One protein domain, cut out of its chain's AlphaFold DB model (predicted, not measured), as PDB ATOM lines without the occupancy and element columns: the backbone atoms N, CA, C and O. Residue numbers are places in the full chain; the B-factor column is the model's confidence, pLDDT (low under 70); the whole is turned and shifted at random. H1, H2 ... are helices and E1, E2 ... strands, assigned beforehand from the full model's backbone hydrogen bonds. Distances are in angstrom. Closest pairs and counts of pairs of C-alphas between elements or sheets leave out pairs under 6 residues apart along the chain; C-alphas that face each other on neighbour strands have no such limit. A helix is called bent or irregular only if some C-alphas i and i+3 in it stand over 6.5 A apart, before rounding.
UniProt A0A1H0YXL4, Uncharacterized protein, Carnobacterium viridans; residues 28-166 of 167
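AT A GLANCE: This is residues 28 to 166 of the 167 residues of an uncharacterized protein of Carnobacterium viridans (UniProt A0A1H0YXL4). One long, twisted sheet of seven antiparallel strands forms the backbone of this domain, with H1, H2 and H3 following one another over one face and running along the strands. The short H5 covers part of the opposite face, and H4 sits off the sheet beyond an end of E4. The printed part has 139 residues, with five named helices and seven named strands in the order H1 E1 E2 E3 E4 H2 H3 E5 E6 H4 E7 H5; the sheet's order is E1 E2 E3 E4 E7 E6 E5, and the class is mixed, helices and strands. The whole is compact, with a radius of gyration of the C-alphas of 15.3 A and spans of 44 by 32 by 31 A.

IN THESE COORDINATES: Start with E4, residues 75 to 83, at C-alpha 75 (144.883, 141.007, 128.991); it runs 20.6 A. Before it come E1, residues 44 to 51, 18.5 A; E2, residues 54 to 61, 21.0 A; and E3, residues 65 to 69. Later come E5, residues 125 to 129; E6, residues 132 to 138, 19.8 A; and E7, residues 152 to 157, 16.4 A. Find H1, residues 28 to 37, at C-alpha 28 (137.899, 136.972, 124.192). H2 is residues 85 to 94, H3 residues 102 to 117, 21.8 A, and H4 residues 141 to 147. H5, residues 160 to 165, ends at C-alpha 165 (161.958, 143.581, 128.243).

HOW THE PARTS SIT: E1 to E4 form a meander, each strand the antiparallel neighbour of the one before; in its hairpin E1 and E2, N 47 and O 58 are 2.9 A apart. E1 bends by 68 degrees at residue 48 and E2 by 53 degrees at residue 57. Look next at E4 and E7, antiparallel, with N 80 and O 154 2.8 A apart. H1 lies over E2 and E3 at a height over the sheet of 8.4 A; the closest C-alphas of H1 and E2, Glu 28 and Tyr 59, are 6.1 A apart. H2 is on the same face as H1, over E4 and E7, at 9.1 A. H3 lies over E6, along the strands only just, at 29 degrees to E6 on the local plane. H5 is on the opposite face from H1 and H2, over E6; the closest C-alphas of H5 and E6, Phe 163 and Gly 133, are 6.2 A apart. H4 is only just not on the sheet, with 4 pairs of C-alphas within 10 A. In H1, H2 and H3 every O i to N i+4 pair is within hydrogen-bond range, in H4 2 of 3, and in H5 0 of 2, beside 2 of 3 O i to N i+3 pairs; H5 is irregular, with C-alphas 161 and 164 7.3 A apart.

THE WHOLE: The two C-alphas farthest apart, those of Glu 72 and Ser 116, are 45.2 A apart. The printed part has no cut and no long link. Its mean pLDDT is 78.1; look for values under 70 at residue 73, residues 98 to 123 and residues 139 to 149.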
ATOM      1  N   GLU A  28     138.830 137.296 125.288       92.00
ATOM      2  CA  GLU A  28     137.899 136.972 124.192       92.00
ATOM      3  C   GLU A  28     137.034 138.183 123.825       92.00
ATOM      4  O   GLU A  28     136.843 138.500 122.647       92.00
ATOM      5  N   LYS A  29     136.493 138.868 124.840       90.19
ATOM      6  CA  LYS A  29     135.681 140.073 124.655       90.19
ATOM      7  C   LYS A  29     136.509 141.192 124.045       90.19
ATOM      8  O   LYS A  29     136.045 141.808 123.090       90.19
ATOM      9  N   SER A  30     137.738 141.382 124.516       90.62
ATOM     10  CA  SER A  30     138.685 142.332 123.936       90.62
ATOM     11  C   SER A  30     138.976 142.017 122.473       90.62
ATOM     12  O   SER A  30     138.880 142.900 121.627       90.62
ATOM     13  N   ALA A  31     139.227 140.749 122.131       92.62
ATOM     14  CA  ALA A  31     139.435 140.343 120.743       92.62
ATOM     15  C   ALA A  31     138.200 140.627 119.868       92.62
ATOM     16  O   ALA A  31     138.326 141.166 118.770       92.62
ATOM     17  N   LYS A  32     136.989 140.339 120.360       91.69
ATOM     18  CA  LYS A  32     135.736 140.669 119.657       91.69
ATOM     19  C   LYS A  32     135.540 142.174 119.490       91.69
ATOM     20  O   LYS A  32     135.127 142.606 118.414       91.69
ATOM     21  N   TYR A  33     135.856 142.958 120.517       90.69
ATOM     22  CA  TYR A  33     135.782 144.414 120.483       90.69
ATOM     23  C   TYR A  33     136.750 145.000 119.451       90.69
ATOM     24  O   TYR A  33     136.319 145.747 118.574       90.69
ATOM     25  N   ILE A  34     138.023 144.587 119.476       90.44
ATOM     26  CA  ILE A  34     139.042 144.971 118.485       90.44
ATOM     27  C   ILE A  34     138.573 144.616 117.074       90.44
ATOM     28  O   ILE A  34     138.570 145.473 116.193       90.44
ATOM     29  N   ASN A  35     138.128 143.373 116.865       90.56
ATOM     30  CA  ASN A  35     137.663 142.888 115.567       90.56
ATOM     31  C   ASN A  35     136.525 143.760 115.013       90.56
ATOM     32  O   ASN A  35     136.546 144.174 113.853       90.56
ATOM     33  N   GLN A  36     135.555 144.097 115.871       90.19
ATOM     34  CA  GLN A  36     134.434 144.964 115.524       90.19
ATOM     35  C   GLN A  36     134.886 146.397 115.219       90.19
ATOM     36  O   GLN A  36     134.432 146.989 114.240       90.19
ATOM     37  N   LYS A  37     135.751 146.975 116.055       88.25
ATOM     38  CA  LYS A  37     136.174 148.375 115.947       88.25
ATOM     39  C   LYS A  37     137.092 148.630 114.761       88.25
ATOM     40  O   LYS A  37     136.902 149.617 114.057       88.25
ATOM     41  N   LEU A  38     138.013 147.712 114.493       86.50
ATOM     42  CA  LEU A  38     138.894 147.767 113.327       86.50
ATOM     43  C   LEU A  38     138.226 147.231 112.055       86.50
ATOM     44  O   LEU A  38     138.820 147.295 110.983       86.50
ATOM     45  N   SER A  39     136.985 146.735 112.149       85.31
ATOM     46  CA  SER A  39     136.237 146.158 111.023       85.31
ATOM     47  C   SER A  39     137.025 145.067 110.283       85.31
ATOM     48  O   SER A  39     136.988 144.983 109.053       85.31
ATOM     49  N   ILE A  40     137.752 144.228 111.028       80.94
ATOM     50  CA  ILE A  40     138.512 143.115 110.457       80.94
ATOM     51  C   ILE A  40     137.500 142.022 110.079       80.94
ATOM     52  O   ILE A  40     136.696 141.575 110.890       80.94
ATOM     53  N   ALA A  41     137.483 141.600 108.816       81.31
ATOM     54  CA  ALA A  41     136.488 140.656 108.296       81.31
ATOM     55  C   ALA A  41     136.805 139.183 108.640       81.31
ATOM     56  O   ALA A  41     136.596 138.297 107.814       81.31
ATOM     57  N   ASN A  42     137.330 138.931 109.841       87.31
ATOM     58  CA  ASN A  42     137.742 137.610 110.311       87.31
ATOM     59  C   ASN A  42     136.939 137.200 111.548       87.31
ATOM     60  O   ASN A  42     136.437 138.042 112.291       87.31
ATOM     61  N   GLU A  43     136.827 135.898 111.789       90.06
ATOM     62  CA  GLU A  43     136.297 135.391 113.054       90.06
ATOM     63  C   GLU A  43     137.367 135.469 114.151       90.06
ATOM     64  O   GLU A  43     138.570 135.447 113.876       90.06
ATOM     65  N   VAL A  44     136.915 135.584 115.403       94.50
ATOM     66  CA  VAL A  44     137.794 135.467 116.569       94.50
ATOM     67  C   VAL A  44     137.936 133.988 116.900       94.50
ATOM     68  O   VAL A  44     136.943 133.330 117.205       94.50
ATOM     69  N   GLU A  45     139.163 133.482 116.863       96.38
ATOM     70  CA  GLU A  45     139.478 132.081 117.135       96.38
ATOM     71  C   GLU A  45     140.257 131.935 118.442       96.38
ATOM     72  O   GLU A  45     141.258 132.618 118.652       96.38
ATOM     73  N   GLU A  46     139.844 131.002 119.299       96.00
ATOM     74  CA  GLU A  46     140.639 130.574 120.451       96.00
ATOM     75  C   GLU A  46     141.645 129.500 120.013       96.00
ATOM     76  O   GLU A  46     141.277 128.509 119.375       96.00
ATOM     77  N   ARG A  47     142.923 129.683 120.355       94.62
ATOM     78  CA  ARG A  47     143.998 128.733 120.049       94.62
ATOM     79  C   ARG A  47     144.870 128.489 121.264       94.62
ATOM     80  O   ARG A  47     145.122 129.398 122.042       94.62
ATOM     81  N   GLN A  48     145.367 127.267 121.394       94.81
ATOM     82  CA  GLN A  48     146.345 126.923 122.414       94.81
ATOM     83  C   GLN A  48     147.755 127.116 121.845       94.81
ATOM     84  O   GLN A  48     148.134 126.428 120.898       94.81
ATOM     85  N   GLU A  49     148.514 128.055 122.404       93.38
ATOM     86  CA  GLU A  49     149.860 128.409 121.944       93.38
ATOM     87  C   GLU A  49     150.817 128.548 123.132       93.38
ATOM     88  O   GLU A  49     150.394 128.783 124.265       93.38
ATOM     89  N   GLU A  50     152.110 128.354 122.875       90.25
ATOM     90  CA  GLU A  50     153.154 128.560 123.876       90.25
ATOM     91  C   GLU A  50     153.580 130.031 123.873       90.25
ATOM     92  O   GLU A  50     154.130 130.520 122.887       90.25
ATOM     93  N   TYR A  51     153.328 130.724 124.980       85.69
ATOM     94  CA  TYR A  51     153.799 132.079 125.252       85.69
ATOM     95  C   TYR A  51     154.420 132.106 126.648       85.69
ATOM     96  O   TYR A  51     153.917 131.478 127.574       85.69
ATOM     97  N   PHE A  52     155.547 132.803 126.803       80.50
ATOM     98  CA  PHE A  52     156.243 132.952 128.094       80.50
ATOM     99  C   PHE A  52     156.601 131.624 128.785       80.50
ATOM    100  O   PHE A  52     156.571 131.518 130.007       80.50
ATOM    101  N   ASN A  53     156.999 130.618 127.995       84.75
ATOM    102  CA  ASN A  53     157.298 129.247 128.440       84.75
ATOM    103  C   ASN A  53     156.091 128.506 129.036       84.75
ATOM    104  O   ASN A  53     156.247 127.561 129.815       84.75
ATOM    105  N   GLU A  54     154.880 128.932 128.687       86.75
ATOM    106  CA  GLU A  54     153.643 128.341 129.162       86.75
ATOM    107  C   GLU A  54     152.667 128.134 128.010       86.75
ATOM    108  O   GLU A  54     152.555 128.942 127.094       86.75
ATOM    109  N   ILE A  55     151.924 127.032 128.066       91.00
ATOM    110  CA  ILE A  55     150.853 126.770 127.112       91.00
ATOM    111  C   ILE A  55     149.585 127.453 127.625       91.00
ATOM    112  O   ILE A  55     149.092 127.109 128.703       91.00
ATOM    113  N   MET A  56     149.034 128.381 126.846       91.44
ATOM    114  CA  MET A  56     147.830 129.129 127.208       91.44
ATOM    115  C   MET A  56     146.874 129.294 126.027       91.44
ATOM    116  O   MET A  56     147.256 129.137 124.867       91.44
ATOM    117  N   ASN A  57     145.614 129.599 126.333       93.25
ATOM    118  CA  ASN A  57     144.625 129.922 125.314       93.25
ATOM    119  C   ASN A  57     144.771 131.396 124.933       93.25
ATOM    120  O   ASN A  57     144.651 132.266 125.790       93.25
ATOM    121  N   VAL A  58     145.030 131.668 123.662       94.75
ATOM    122  CA  VAL A  58     145.104 133.010 123.077       94.75
ATOM    123  C   VAL A  58     143.962 133.207 122.089       94.75
ATOM    124  O   VAL A  58     143.414 132.236 121.562       94.75
ATOM    125  N   TYR A  59     143.618 134.461 121.805       95.19
ATOM    126  CA  TYR A  59     142.548 134.799 120.867       95.19
ATOM    127  C   TYR A  59     143.126 135.476 119.628       95.19
ATOM    128  O   TYR A  59     143.749 136.532 119.728       95.19
ATOM    129  N   LYS A  60     142.928 134.871 118.455       95.44
ATOM    130  CA  LYS A  60     143.410 135.393 117.173       95.44
ATOM    131  C   LYS A  60     142.293 136.038 116.373       95.44
ATOM    132  O   LYS A  60     141.178 135.524 116.329       95.44
ATOM    133  N   ILE A  61     142.618 137.145 115.712       93.19
ATOM    134  CA  ILE A  61     141.752 137.823 114.746       93.19
ATOM    135  C   ILE A  61     142.452 137.746 113.390       93.19
ATOM    136  O   ILE A  61     143.289 138.579 113.036       93.19
ATOM    137  N   GLY A  62     142.156 136.685 112.641       87.94
ATOM    138  CA  GLY A  62     142.955 136.313 111.473       87.94
ATOM    139  C   GLY A  62     144.413 135.993 111.821       87.94
ATOM    140  O   GLY A  62     144.738 135.607 112.941       87.94
ATOM    141  N   GLU A  63     145.307 136.142 110.843       85.38
ATOM    142  CA  GLU A  63     146.735 135.816 110.998       85.38
ATOM    143  C   GLU A  63     147.532 136.899 111.744       85.38
ATOM    144  O   GLU A  63     148.602 136.639 112.285       85.38
ATOM    145  N   PHE A  64     147.003 138.120 111.791       88.25
ATOM    146  CA  PHE A  64     147.787 139.322 112.065       88.25
ATOM    147  C   PHE A  64     147.523 139.961 113.421       88.25
ATOM    148  O   PHE A  64     148.197 140.921 113.782       88.25
ATOM    149  N   THR A  65     146.565 139.458 114.191       93.44
ATOM    150  CA  THR A  65     146.262 140.022 115.504       93.44
ATOM    151  C   THR A  65     146.075 138.916 116.521       93.44
ATOM    152  O   THR A  65     145.365 137.945 116.264       93.44
ATOM    153  N   THR A  66     146.732 139.053 117.668       95.31
ATOM    154  CA  THR A  66     146.679 138.086 118.771       95.31
ATOM    155  C   THR A  66     146.480 138.829 120.085       95.31
ATOM    156  O   THR A  66     147.234 139.747 120.389       95.31
ATOM    157  N   VAL A  67     145.486 138.414 120.866       94.38
ATOM    158  CA  VAL A  67     145.225 138.888 122.228       94.38
ATOM    159  C   VAL A  67     145.630 137.777 123.193       94.38
ATOM    160  O   VAL A  67     145.085 136.669 123.148       94.38
ATOM    161  N   ILE A  68     146.601 138.076 124.048       93.44
ATOM    162  CA  ILE A  68     147.178 137.153 125.021       93.44
ATOM    163  C   ILE A  68     146.576 137.494 126.388       93.44
ATOM    164  O   ILE A  68     146.729 138.630 126.840       93.44
ATOM    165  N   PRO A  69     145.864 136.567 127.052       91.81
ATOM    166  CA  PRO A  69     145.298 136.836 128.366       91.81
ATOM    167  C   PRO A  69     146.378 136.869 129.443       91.81
ATOM    168  O   PRO A  69     147.376 136.159 129.358       91.81
ATOM    169  N   ASN A  70     146.125 137.628 130.504       85.19
ATOM    170  CA  ASN A  70     146.881 137.514 131.746       85.19
ATOM    171  C   ASN A  70     146.183 136.484 132.657       85.19
ATOM    172  O   ASN A  70     144.953 136.419 132.718       85.19
ATOM    173  N   LYS A  71     146.964 135.642 133.345       74.19
ATOM    174  CA  LYS A  71     146.443 134.562 134.207       74.19
ATOM    175  C   LYS A  71     145.674 135.062 135.429       74.19
ATOM    176  O   LYS A  71     144.832 134.331 135.950       74.19
ATOM    177  N   GLU A  72     145.993 136.259 135.901       71.25
ATOM    178  CA  GLU A  72     145.425 136.857 137.104       71.25
ATOM    179  C   GLU A  72     144.256 137.788 136.769       71.25
ATOM    180  O   GLU A  72     143.233 137.735 137.456       71.25
ATOM    181  N   SER A  73     144.340 138.573 135.685       68.19
ATOM    182  CA  SER A  73     143.199 139.366 135.202       68.19
ATOM    183  C   SER A  73     143.382 139.965 133.806       68.19
ATOM    184  O   SER A  73     144.371 140.645 133.557       68.19
ATOM    185  N   GLY A  74     142.359 139.838 132.953       83.19
ATOM    186  CA  GLY A  74     142.225 140.623 131.721       83.19
ATOM    187  C   GLY A  74     143.180 140.196 130.606       83.19
ATOM    188  O   GLY A  74     143.183 139.039 130.174       83.19
ATOM    189  N   ILE A  75     143.958 141.155 130.115       89.31
ATOM    190  CA  ILE A  75     144.883 141.007 128.991       89.31
ATOM    191  C   ILE A  75     146.313 141.180 129.497       89.31
ATOM    192  O   ILE A  75     146.581 142.053 130.310       89.31
ATOM    193  N   GLU A  76     147.226 140.357 128.998       89.31
ATOM    194  CA  GLU A  76     148.671 140.504 129.191       89.31
ATOM    195  C   GLU A  76     149.253 141.404 128.098       89.31
ATOM    196  O   GLU A  76     149.970 142.371 128.358       89.31
ATOM    197  N   GLN A  77     148.934 141.064 126.849       91.62
ATOM    198  CA  GLN A  77     149.548 141.650 125.669       91.62
ATOM    199  C   GLN A  77     148.619 141.535 124.458       91.62
ATOM    200  O   GLN A  77     147.897 140.548 124.298       91.62
ATOM    201  N   ILE A  78     148.669 142.523 123.570       93.56
ATOM    202  CA  ILE A  78     148.014 142.496 122.263       93.56
ATOM    203  C   ILE A  78     149.067 142.748 121.198       93.56
ATOM    204  O   ILE A  78     149.760 143.759 121.233       93.56
ATOM    205  N   ASN A  79     149.148 141.841 120.231       93.62
ATOM    206  CA  ASN A  79     150.058 141.937 119.101       93.62
ATOM    207  C   ASN A  79     149.276 142.226 117.832       93.62
ATOM    208  O   ASN A  79     148.388 141.454 117.470       93.62
ATOM    209  N   PHE A  80     149.666 143.278 117.124       92.50
ATOM    210  CA  PHE A  80     149.256 143.586 115.764       92.50
ATOM    211  C   PHE A  80     150.481 143.463 114.860       92.50
ATOM    212  O   PHE A  80     151.484 144.144 115.035       92.50
ATOM    213  N   SER A  81     150.423 142.561 113.894       88.50
ATOM    214  CA  SER A  81     151.487 142.299 112.930       88.50
ATOM    215  C   SER A  81     151.027 142.683 111.539       88.50
ATOM    216  O   SER A  81     149.853 142.562 111.223       88.50
ATOM    217  N   ASN A  82     151.962 143.049 110.666       84.31
ATOM    218  CA  ASN A  82     151.633 143.335 109.271       84.31
ATOM    219  C   ASN A  82     150.586 144.454 109.130       84.31
ATOM    220  O   ASN A  82     149.625 144.330 108.366       84.31
ATOM    221  N   VAL A  83     150.761 145.524 109.907       83.12
ATOM    222  CA  VAL A  83     149.896 146.708 109.881       83.12
ATOM    223  C   VAL A  83     150.544 147.819 109.058       83.12
ATOM    224  O   VAL A  83     151.769 147.901 108.953       83.12
ATOM    225  N   ASP A  84     149.724 148.641 108.407       79.88
ATOM    226  CA  ASP A  84     150.193 149.854 107.735       79.88
ATOM    227  C   ASP A  84     150.090 151.069 108.668       79.88
ATOM    228  O   ASP A  84     149.452 151.017 109.721       79.88
ATOM    229  N   LYS A  85     150.731 152.178 108.279       74.81
ATOM    230  CA  LYS A  85     150.759 153.423 109.066       74.81
ATOM    231  C   LYS A  85     149.356 153.933 109.425       74.81
ATOM    232  O   LYS A  85     149.141 154.430 110.532       74.81
ATOM    233  N   VAL A  86     148.408 153.831 108.492       75.94
ATOM    234  CA  VAL A  86     147.043 154.338 108.687       75.94
ATOM    235  C   VAL A  86     146.315 153.489 109.726       75.94
ATOM    236  O   VAL A  86     145.631 154.029 110.592       75.94
ATOM    237  N   ASP A  87     146.485 152.173 109.671       83.00
ATOM    238  CA  ASP A  87     145.870 151.253 110.620       83.00
ATOM    239  C   ASP A  87     146.510 151.338 112.016       83.00
ATOM    240  O   ASP A  87     145.776 151.254 112.996       83.00
ATOM    241  N   ILE A  88     147.820 151.599 112.141       82.38
ATOM    242  CA  ILE A  88     148.465 151.860 113.448       82.38
ATOM    243  C   ILE A  88     147.798 153.026 114.172       82.38
ATOM    244  O   ILE A  88     147.476 152.903 115.350       82.38
ATOM    245  N   SER A  89     147.568 154.134 113.466       79.44
ATOM    246  CA  SER A  89     146.963 155.332 114.062       79.44
ATOM    247  C   SER A  89     145.572 155.010 114.615       79.44
ATOM    248  O   SER A  89     145.306 155.242 115.790       79.44
ATOM    249  N   LYS A  90     144.739 154.320 113.822       82.75
ATOM    250  CA  LYS A  90     143.418 153.848 114.273       82.75
ATOM    251  C   LYS A  90     143.506 152.893 115.457       82.75
ATOM    252  O   LYS A  90     142.650 152.935 116.330       82.75
ATOM    253  N   ILE A  91     144.485 151.986 115.470       88.12
ATOM    254  CA  ILE A  91     144.672 151.059 116.589       88.12
ATOM    255  C   ILE A  91     144.987 151.850 117.858       88.12
ATOM    256  O   ILE A  91     144.361 151.608 118.881       88.12
ATOM    257  N   LEU A  92     145.897 152.819 117.790       84.06
ATOM    258  CA  LEU A  92     146.298 153.638 118.934       84.06
ATOM    259  C   LEU A  92     145.161 154.544 119.432       84.06
ATOM    260  O   LEU A  92     144.983 154.665 120.643       84.06
ATOM    261  N   GLU A  93     144.315 155.057 118.534       81.75
ATOM    262  CA  GLU A  93     143.058 155.731 118.898       81.75
ATOM    263  C   GLU A  93     142.128 154.823 119.724       81.75
ATOM    264  O   GLU A  93     141.477 155.296 120.656       81.75
ATOM    265  N   LEU A  94     142.070 153.512 119.437       84.75
ATOM    266  CA  LEU A  94     141.257 152.576 120.232       84.75
ATOM    267  C   LEU A  94     141.752 152.412 121.668       84.75
ATOM    268  O   LEU A  94     140.954 152.054 122.531       84.75
ATOM    269  N   PHE A  95     143.037 152.653 121.918       82.31
ATOM    270  CA  PHE A  95     143.627 152.628 123.257       82.31
ATOM    271  C   PHE A  95     143.614 154.001 123.935       82.31
ATOM    272  O   PHE A  95     144.224 154.150 124.988       82.31
ATOM    273  N   GLU A  96     142.940 154.991 123.338       80.38
ATOM    274  CA  GLU A  96     142.936 156.386 123.796       80.38
ATOM    275  C   GLU A  96     144.354 156.966 123.932       80.38
ATOM    276  O   GLU A  96     144.591 157.902 124.699       80.38
ATOM    277  N   PHE A  97     145.313 156.418 123.177       76.88
ATOM    278  CA  PHE A  97     146.666 156.945 123.155       76.88
ATOM    279  C   PHE A  97     146.611 158.356 122.563       76.88
ATOM    280  O   PHE A  97     145.972 158.549 121.522       76.88
ATOM    281  N   PRO A  98     147.228 159.359 123.208       66.25
ATOM    282  CA  PRO A  98     147.090 160.736 122.789       66.25
ATOM    283  C   PRO A  98     147.657 160.840 121.383       66.25
ATOM    284  O   PRO A  98     148.849 160.588 121.181       66.25
ATOM    285  N   GLU A  99     146.799 161.211 120.426       62.44
ATOM    286  CA  GLU A  99     147.231 161.679 119.113       62.44
ATOM    287  C   GLU A  99     148.288 162.750 119.360       62.44
ATOM    288  O   GLU A  99     148.003 163.870 119.792       62.44
ATOM    289  N   SER A 100     149.546 162.377 119.199       49.56
ATOM    290  CA  SER A 100     150.652 163.274 119.432       49.56
ATOM    291  C   SER A 100     151.778 162.863 118.514       49.56
ATOM    292  O   SER A 100     151.920 161.703 118.133       49.56
ATOM    293  N   GLU A 101     152.555 163.862 118.138       51.31
ATOM    294  CA  GLU A 101     153.668 163.855 117.196       51.31
ATOM    295  C   GLU A 101     154.679 162.703 117.390       51.31
ATOM    296  O   GLU A 101     155.517 162.496 116.521       51.31
ATOM    297  N   SER A 102     154.600 161.927 118.479       52.62
ATOM    298  CA  SER A 102     155.424 160.751 118.753       52.62
ATOM    299  C   SER A 102     155.260 159.644 117.715       52.62
ATOM    300  O   SER A 102     156.280 159.166 117.250       52.62
ATOM    301  N   ILE A 103     154.046 159.270 117.286       55.75
ATOM    302  CA  ILE A 103     153.834 158.165 116.317       55.75
ATOM    303  C   ILE A 103     154.249 158.573 114.899       55.75
ATOM    304  O   ILE A 103     154.838 157.788 114.155       55.75
ATOM    305  N   ASP A 104     153.972 159.819 114.514       61.22
ATOM    306  CA  ASP A 104     154.450 160.347 113.238       61.22
ATOM    307  C   ASP A 104     155.972 160.510 113.247       61.22
ATOM    308  O   ASP A 104     156.609 160.085 112.288       61.22
ATOM    309  N   SER A 105     156.566 161.005 114.339       58.06
ATOM    310  CA  SER A 105     158.021 161.067 114.517       58.06
ATOM    311  C   SER A 105     158.662 159.679 114.550       58.06
ATOM    312  O   SER A 105     159.731 159.505 113.980       58.06
ATOM    313  N   LEU A 106     158.025 158.695 115.182       56.69
ATOM    314  CA  LEU A 106     158.396 157.276 115.204       56.69
ATOM    315  C   LEU A 106     158.540 156.736 113.781       56.69
ATOM    316  O   LEU A 106     159.563 156.169 113.395       56.69
ATOM    317  N   ILE A 107     157.504 156.967 112.973       59.25
ATOM    318  CA  ILE A 107     157.460 156.491 111.597       59.25
ATOM    319  C   ILE A 107     158.411 157.303 110.703       59.25
ATOM    320  O   ILE A 107     159.065 156.732 109.835       59.25
ATOM    321  N   GLU A 108     158.531 158.616 110.901       60.66
ATOM    322  CA  GLU A 108     159.430 159.482 110.124       60.66
ATOM    323  C   GLU A 108     160.914 159.225 110.423       60.66
ATOM    324  O   GLU A 108     161.708 159.103 109.486       60.66
ATOM    325  N   ASN A 109     161.293 159.074 111.698       55.06
ATOM    326  CA  ASN A 109     162.659 158.734 112.111       55.06
ATOM    327  C   ASN A 109     163.084 157.374 111.543       55.06
ATOM    328  O   ASN A 109     164.217 157.218 111.088       55.06
ATOM    329  N   TYR A 110     162.154 156.419 111.470       58.56
ATOM    330  CA  TYR A 110     162.408 155.112 110.874       58.56
ATOM    331  C   TYR A 110     162.829 155.188 109.397       58.56
ATOM    332  O   TYR A 110     163.831 154.592 108.994       58.56
ATOM    333  N   TYR A 111     162.096 155.948 108.574       52.91
ATOM    334  CA  TYR A 111     162.442 156.115 107.157       52.91
ATOM    335  C   TYR A 111     163.796 156.818 106.963       52.91
ATOM    336  O   TYR A 111     164.482 156.570 105.967       52.91
ATOM    337  N   TYR A 112     164.194 157.674 107.908       48.03
ATOM    338  CA  TYR A 112     165.460 158.401 107.862       48.03
ATOM    339  C   TYR A 112     166.676 157.503 108.153       48.03
ATOM    340  O   TYR A 112     167.707 157.624 107.481       48.03
ATOM    341  N   ASP A 113     166.567 156.566 109.098       47.16
ATOM    342  CA  ASP A 113     167.679 155.671 109.454       47.16
ATOM    343  C   ASP A 113     167.985 154.632 108.372       47.16
ATOM    344  O   ASP A 113     169.158 154.425 108.045       47.16
ATOM    345  N   ILE A 114     166.965 154.057 107.721       49.84
ATOM    346  CA  ILE A 114     167.174 153.145 106.579       49.84
ATOM    347  C   ILE A 114     167.947 153.850 105.462       49.84
ATOM    348  O   ILE A 114     168.915 153.312 104.919       49.84
ATOM    349  N   ALA A 115     167.525 155.070 105.122       48.97
ATOM    350  CA  ALA A 115     168.103 155.831 104.023       48.97
ATOM    351  C   ALA A 115     169.547 156.282 104.298       48.97
ATOM    352  O   ALA A 115     170.304 156.512 103.352       48.97
ATOM    353  N   SER A 116     169.932 156.435 105.570       46.50
ATOM    354  CA  SER A 116     171.215 157.027 105.961       46.50
ATOM    355  C   SER A 116     172.275 156.016 106.404       46.50
ATOM    356  O   SER A 116     173.461 156.261 106.174       46.50
ATOM    357  N   THR A 117     171.886 154.878 106.988       48.56
ATOM    358  CA  THR A 117     172.833 153.917 107.583       48.56
ATOM    359  C   THR A 117     172.952 152.605 106.811       48.56
ATOM    360  O   THR A 117     173.979 151.932 106.913       48.56
ATOM    361  N   GLY A 118     171.932 152.223 106.030       45.88
ATOM    362  CA  GLY A 118     171.870 150.904 105.390       45.88
ATOM    363  C   GLY A 118     171.901 149.729 106.382       45.88
ATOM    364  O   GLY A 118     172.074 148.584 105.959       45.88
ATOM    365  N   SER A 119     171.770 149.996 107.689       43.78
ATOM    366  CA  SER A 119     171.659 148.985 108.734       43.78
ATOM    367  C   SER A 119     170.203 148.829 109.143       43.78
ATOM    368  O   SER A 119     169.578 149.767 109.625       43.78
ATOM    369  N   TYR A 120     169.690 147.614 108.973       51.38
ATOM    370  CA  TYR A 120     168.385 147.182 109.459       51.38
ATOM    371  C   TYR A 120     168.515 146.675 110.895       51.38
ATOM    372  O   TYR A 120     168.256 145.501 111.168       51.38
ATOM    373  N   GLU A 121     168.992 147.523 111.807       51.75
ATOM    374  CA  GLU A 121     168.699 147.257 113.213       51.75
ATOM    375  C   GLU A 121     167.177 147.357 113.356       51.75
ATOM    376  O   GLU A 121     166.538 148.207 112.729       51.75
ATOM    377  N   ALA A 122     166.567 146.395 114.052       53.56
ATOM    378  CA  ALA A 122     165.146 146.466 114.341       53.56
ATOM    379  C   ALA A 122     164.949 147.727 115.181       53.56
ATOM    380  O   ALA A 122     165.272 147.736 116.365       53.56
ATOM    381  N   ASN A 123     164.500 148.797 114.531       63.12
ATOM    382  CA  ASN A 123     164.140 150.036 115.192       63.12
ATOM    383  C   ASN A 123     162.846 149.752 115.940       63.12
ATOM    384  O   ASN A 123     161.742 149.866 115.405       63.12
ATOM    385  N   GLU A 124     163.033 149.233 117.141       73.69
ATOM    386  CA  GLU A 124     162.016 149.107 118.152       73.69
ATOM    387  C   GLU A 124     162.048 150.378 118.987       73.69
ATOM    388  O   GLU A 124     163.097 150.814 119.459       73.69
ATOM    389  N   GLU A 125     160.886 150.983 119.145       78.06
ATOM    390  CA  GLU A 125     160.697 152.062 120.094       78.06
ATOM    391  C   GLU A 125     159.585 151.661 121.044       78.06
ATOM    392  O   GLU A 125     158.560 151.103 120.641       78.06
ATOM    393  N   PHE A 126     159.829 151.950 122.316       84.31
ATOM    394  CA  PHE A 126     158.947 151.612 123.405       84.31
ATOM    395  C   PHE A 126     158.584 152.865 124.191       84.31
ATOM    396  O   PHE A 126     159.441 153.551 124.752       84.31
ATOM    397  N   VAL A 127     157.288 153.148 124.243       83.19
ATOM    398  CA  VAL A 127     156.719 154.282 124.963       83.19
ATOM    399  C   VAL A 127     155.799 153.759 126.049       83.19
ATOM    400  O   VAL A 127     154.965 152.891 125.810       83.19
ATOM    401  N   ILE A 128     155.930 154.316 127.249       84.62
ATOM    402  CA  ILE A 128     154.986 154.072 128.337       84.62
ATOM    403  C   ILE A 128     153.974 155.215 128.334       84.62
ATOM    404  O   ILE A 128     154.361 156.384 128.419       84.62
ATOM    405  N   TYR A 129     152.691 154.881 128.244       79.50
ATOM    406  CA  TYR A 129     151.587 155.824 128.367       79.50
ATOM    407  C   TYR A 129     150.590 155.321 129.401       79.50
ATOM    408  O   TYR A 129     149.971 154.273 129.222       79.50
ATOM    409  N   GLU A 130     150.446 156.092 130.480       81.56
ATOM    410  CA  GLU A 130     149.738 155.659 131.686       81.56
ATOM    411  C   GLU A 130     150.268 154.289 132.148       81.56
ATOM    412  O   GLU A 130     151.475 154.155 132.347       81.56
ATOM    413  N   ASP A 131     149.394 153.289 132.252       80.25
ATOM    414  CA  ASP A 131     149.729 151.928 132.686       80.25
ATOM    415  C   ASP A 131     149.965 150.981 131.482       80.25
ATOM    416  O   ASP A 131     149.964 149.759 131.624       80.25
ATOM    417  N   LEU A 132     150.117 151.526 130.264       85.56
ATOM    418  CA  LEU A 132     150.344 150.761 129.033       85.56
ATOM    419  C   LEU A 132     151.766 150.935 128.504       85.56
ATOM    420  O   LEU A 132     152.275 152.048 128.374       85.56
ATOM    421  N   GLY A 133     152.369 149.820 128.105       87.00
ATOM    422  CA  GLY A 133     153.590 149.794 127.312       87.00
ATOM    423  C   GLY A 133     153.244 149.639 125.839       87.00
ATOM    424  O   GLY A 133     152.533 148.708 125.470       87.00
ATOM    425  N   ILE A 134     153.743 150.522 124.984       87.12
ATOM    426  CA  ILE A 134     153.532 150.458 123.540       87.12
ATOM    427  C   ILE A 134     154.882 150.281 122.867       87.12
ATOM    428  O   ILE A 134     155.690 151.202 122.863       87.12
ATOM    429  N   SER A 135     155.107 149.096 122.298       86.69
ATOM    430  CA  SER A 135     156.247 148.827 121.421       86.69
ATOM    431  C   SER A 135     155.791 148.894 119.970       86.69
ATOM    432  O   SER A 135     154.816 148.253 119.570       86.69
ATOM    433  N   THR A 136     156.509 149.666 119.171       81.75
ATOM    434  CA  THR A 136     156.376 149.685 117.717       81.75
ATOM    435  C   THR A 136     157.691 149.283 117.096       81.75
ATOM    436  O   THR A 136     158.742 149.805 117.459       81.75
ATOM    437  N   SER A 137     157.629 148.384 116.125       78.94
ATOM    438  CA  SER A 137     158.795 147.964 115.361       78.94
ATOM    439  C   SER A 137     158.438 147.757 113.901       78.94
ATOM    440  O   SER A 137     157.267 147.714 113.505       78.94
ATOM    441  N   VAL A 138     159.469 147.644 113.074       73.94
ATOM    442  CA  VAL A 138     159.307 147.529 111.633       73.94
ATOM    443  C   VAL A 138     160.047 146.307 111.112       73.94
ATOM    444  O   VAL A 138     161.175 146.016 111.507       73.94
ATOM    445  N   LYS A 139     159.392 145.559 110.223       69.06
ATOM    446  CA  LYS A 139     159.984 144.392 109.570       69.06
ATOM    447  C   LYS A 139     161.096 144.817 108.610       69.06
ATOM    448  O   LYS A 139     160.992 145.837 107.931       69.06
ATOM    449  N   SER A 140     162.140 143.991 108.524       63.03
ATOM    450  CA  SER A 140     163.273 144.211 107.619       63.03
ATOM    451  C   SER A 140     162.849 144.271 106.144       63.03
ATOM    452  O   SER A 140     161.833 143.692 105.758       63.03
ATOM    453  N   GLU A 141     163.663 144.912 105.297       58.06
ATOM    454  CA  GLU A 141     163.410 145.051 103.848       58.06
ATOM    455  C   GLU A 141     163.174 143.695 103.150       58.06
ATOM    456  O   GLU A 141     162.266 143.551 102.337       58.06
ATOM    457  N   VAL A 142     163.906 142.653 103.561       55.16
ATOM    458  CA  VAL A 142     163.736 141.285 103.036       55.16
ATOM    459  C   VAL A 142     162.329 140.739 103.305       55.16
ATOM    460  O   VAL A 142     161.793 139.980 102.502       55.16
ATOM    461  N   LEU A 143     161.725 141.100 104.440       56.25
ATOM    462  CA  LEU A 143     160.360 140.707 104.778       56.25
ATOM    463  C   LEU A 143     159.324 141.631 104.133       56.25
ATOM    464  O   LEU A 143     158.238 141.161 103.811       56.25
ATOM    465  N   LEU A 144     159.653 142.902 103.907       63.00
ATOM    466  CA  LEU A 144     158.823 143.856 103.168       63.00
ATOM    467  C   LEU A 144     158.580 143.417 101.721       63.00
ATOM    468  O   LEU A 144     157.437 143.400 101.271       63.00
ATOM    469  N   ASP A 145     159.627 142.958 101.036       58.75
ATOM    470  CA  ASP A 145     159.529 142.426  99.669       58.75
ATOM    471  C   ASP A 145     158.620 141.185  99.574       58.75
ATOM    472  O   ASP A 145     158.074 140.877  98.513       58.75
ATOM    473  N   VAL A 146     158.445 140.466 100.687       58.28
ATOM    474  CA  VAL A 146     157.641 139.237 100.773       58.28
ATOM    475  C   VAL A 146     156.221 139.505 101.278       58.28
ATOM    476  O   VAL A 146     155.278 138.857 100.825       58.28
ATOM    477  N   LEU A 147     156.051 140.434 102.221       59.31
ATOM    478  CA  LEU A 147     154.800 140.669 102.952       59.31
ATOM    479  C   LEU A 147     154.036 141.917 102.475       59.31
ATOM    480  O   LEU A 147     152.878 142.104 102.857       59.31
ATOM    481  N   GLY A 148     154.645 142.726 101.604       62.75
ATOM    482  CA  GLY A 148     154.046 143.914 100.998       62.75
ATOM    483  C   GLY A 148     154.154 145.173 101.864       62.75
ATOM    484  O   GLY A 148     154.975 145.268 102.769       62.75
ATOM    485  N   GLU A 149     153.298 146.161 101.589       66.00
ATOM    486  CA  GLU A 149     153.364 147.540 102.120       66.00
ATOM    487  C   GLU A 149     152.995 147.702 103.610       66.00
ATOM    488  O   GLU A 149     152.809 148.824 104.081       66.00
ATOM    489  N   LYS A 150     152.874 146.608 104.369       74.56
ATOM    490  CA  LYS A 150     152.451 146.634 105.777       74.56
ATOM    491  C   LYS A 150     153.588 146.223 106.722       74.56
ATOM    492  O   LYS A 150     153.526 145.157 107.332       74.56
ATOM    493  N   PRO A 151     154.669 147.012 106.833       76.75
ATOM    494  CA  PRO A 151     155.864 146.565 107.537       76.75
ATOM    495  C   PRO A 151     155.750 146.574 109.054       76.75
ATOM    496  O   PRO A 151     156.622 146.020 109.721       76.75
ATOM    497  N   PHE A 152     154.754 147.245 109.614       81.62
ATOM    498  CA  PHE A 152     154.793 147.582 111.020       81.62
ATOM    499  C   PHE A 152     154.266 146.445 111.891       81.62
ATOM    500  O   PHE A 152     153.421 145.628 111.493       81.62
ATOM    501  N   MET A 153     154.798 146.411 113.103       87.06
ATOM    502  CA  MET A 153     154.324 145.606 114.211       87.06
ATOM    503  C   MET A 153     154.077 146.548 115.384       87.06
ATOM    504  O   MET A 153     154.880 147.437 115.655       87.06
ATOM    505  N   LEU A 154     152.948 146.356 116.049       89.38
ATOM    506  CA  LEU A 154     152.541 147.115 117.218       89.38
ATOM    507  C   LEU A 154     152.196 146.124 118.324       89.38
ATOM    508  O   LEU A 154     151.354 145.243 118.142       89.38
ATOM    509  N   THR A 155     152.836 146.294 119.469       91.31
ATOM    510  CA  THR A 155     152.625 145.504 120.673       91.31
ATOM    511  C   THR A 155     152.118 146.432 121.765       91.31
ATOM    512  O   THR A 155     152.779 147.410 122.104       91.31
ATOM    513  N   VAL A 156     150.954 146.116 122.329       90.88
ATOM    514  CA  VAL A 156     150.399 146.802 123.500       90.88
ATOM    515  C   VAL A 156     150.510 145.866 124.697       90.88
ATOM    516  O   VAL A 156     150.005 144.745 124.656       90.88
ATOM    517  N   LEU A 157     151.185 146.314 125.749       89.81
ATOM    518  CA  LEU A 157     151.470 145.575 126.974       89.81
ATOM    519  C   LEU A 157     150.690 146.180 128.132       89.81
ATOM    520  O   LEU A 157     150.777 147.380 128.385       89.81
ATOM    521  N   TYR A 158     149.980 145.319 128.850       87.44
ATOM    522  CA  TYR A 158     149.250 145.662 130.070       87.44
ATOM    523  C   TYR A 158     150.015 145.257 131.339       87.44
ATOM    524  O   TYR A 158     149.628 145.632 132.441       87.44
ATOM    525  N   ASN A 159     151.089 144.475 131.196       85.31
ATOM    526  CA  ASN A 159     151.912 144.016 132.308       85.31
ATOM    527  C   ASN A 159     153.156 144.898 132.479       85.31
ATOM    528  O   ASN A 159     154.164 144.708 131.792       85.31
ATOM    529  N   GLU A 160     153.085 145.840 133.421       84.69
ATOM    530  CA  GLU A 160     154.177 146.767 133.746       84.69
ATOM    531  C   GLU A 160     155.478 146.064 134.147       84.69
ATOM    532  O   GLU A 160     156.565 146.568 133.857       84.69
ATOM    533  N   GLU A 161     155.398 144.879 134.766       86.25
ATOM    534  CA  GLU A 161     156.582 144.123 135.197       86.25
ATOM    535  C   GLU A 161     157.482 143.728 134.021       86.25
ATOM    536  O   GLU A 161     158.670 143.463 134.203       86.25
ATOM    537  N   ARG A 162     156.924 143.717 132.806       83.75
ATOM    538  CA  ARG A 162     157.615 143.316 131.581       83.75
ATOM    539  C   ARG A 162     158.073 144.484 130.723       83.75
ATOM    540  O   ARG A 162     158.689 144.258 129.690       83.75
ATOM    541  N   PHE A 163     157.830 145.729 131.127       87.50
ATOM    542  CA  PHE A 163     158.224 146.895 130.328       87.50
ATOM    543  C   PHE A 163     159.733 146.961 130.076       87.50
ATOM    544  O   PHE A 163     160.157 147.429 129.025       87.50
ATOM    545  N   ASP A 164     160.547 146.473 131.011       84.31
ATOM    546  CA  ASP A 164     162.004 146.447 130.858       84.31
ATOM    547  C   ASP A 164     162.491 145.413 129.824       84.31
ATOM    548  O   ASP A 164     163.645 145.475 129.416       84.31
ATOM    549  N   GLU A 165     161.638 144.488 129.361       82.56
ATOM    550  CA  GLU A 165     161.958 143.581 128.243       82.56
ATOM    551  C   GLU A 165     161.965 144.301 126.882       82.56
ATOM    552  O   GLU A 165     162.493 143.755 125.917       82.56
ATOM    553  N   PHE A 166     161.380 145.504 126.812       73.81
ATOM    554  CA  PHE A 166     161.150 146.273 125.581       73.81
ATOM    555  C   PHE A 166     161.931 147.606 125.543       73.81
ATOM    556  O   PHE A 166     161.764 148.379 124.605       73.81
TER     557      PHE A 166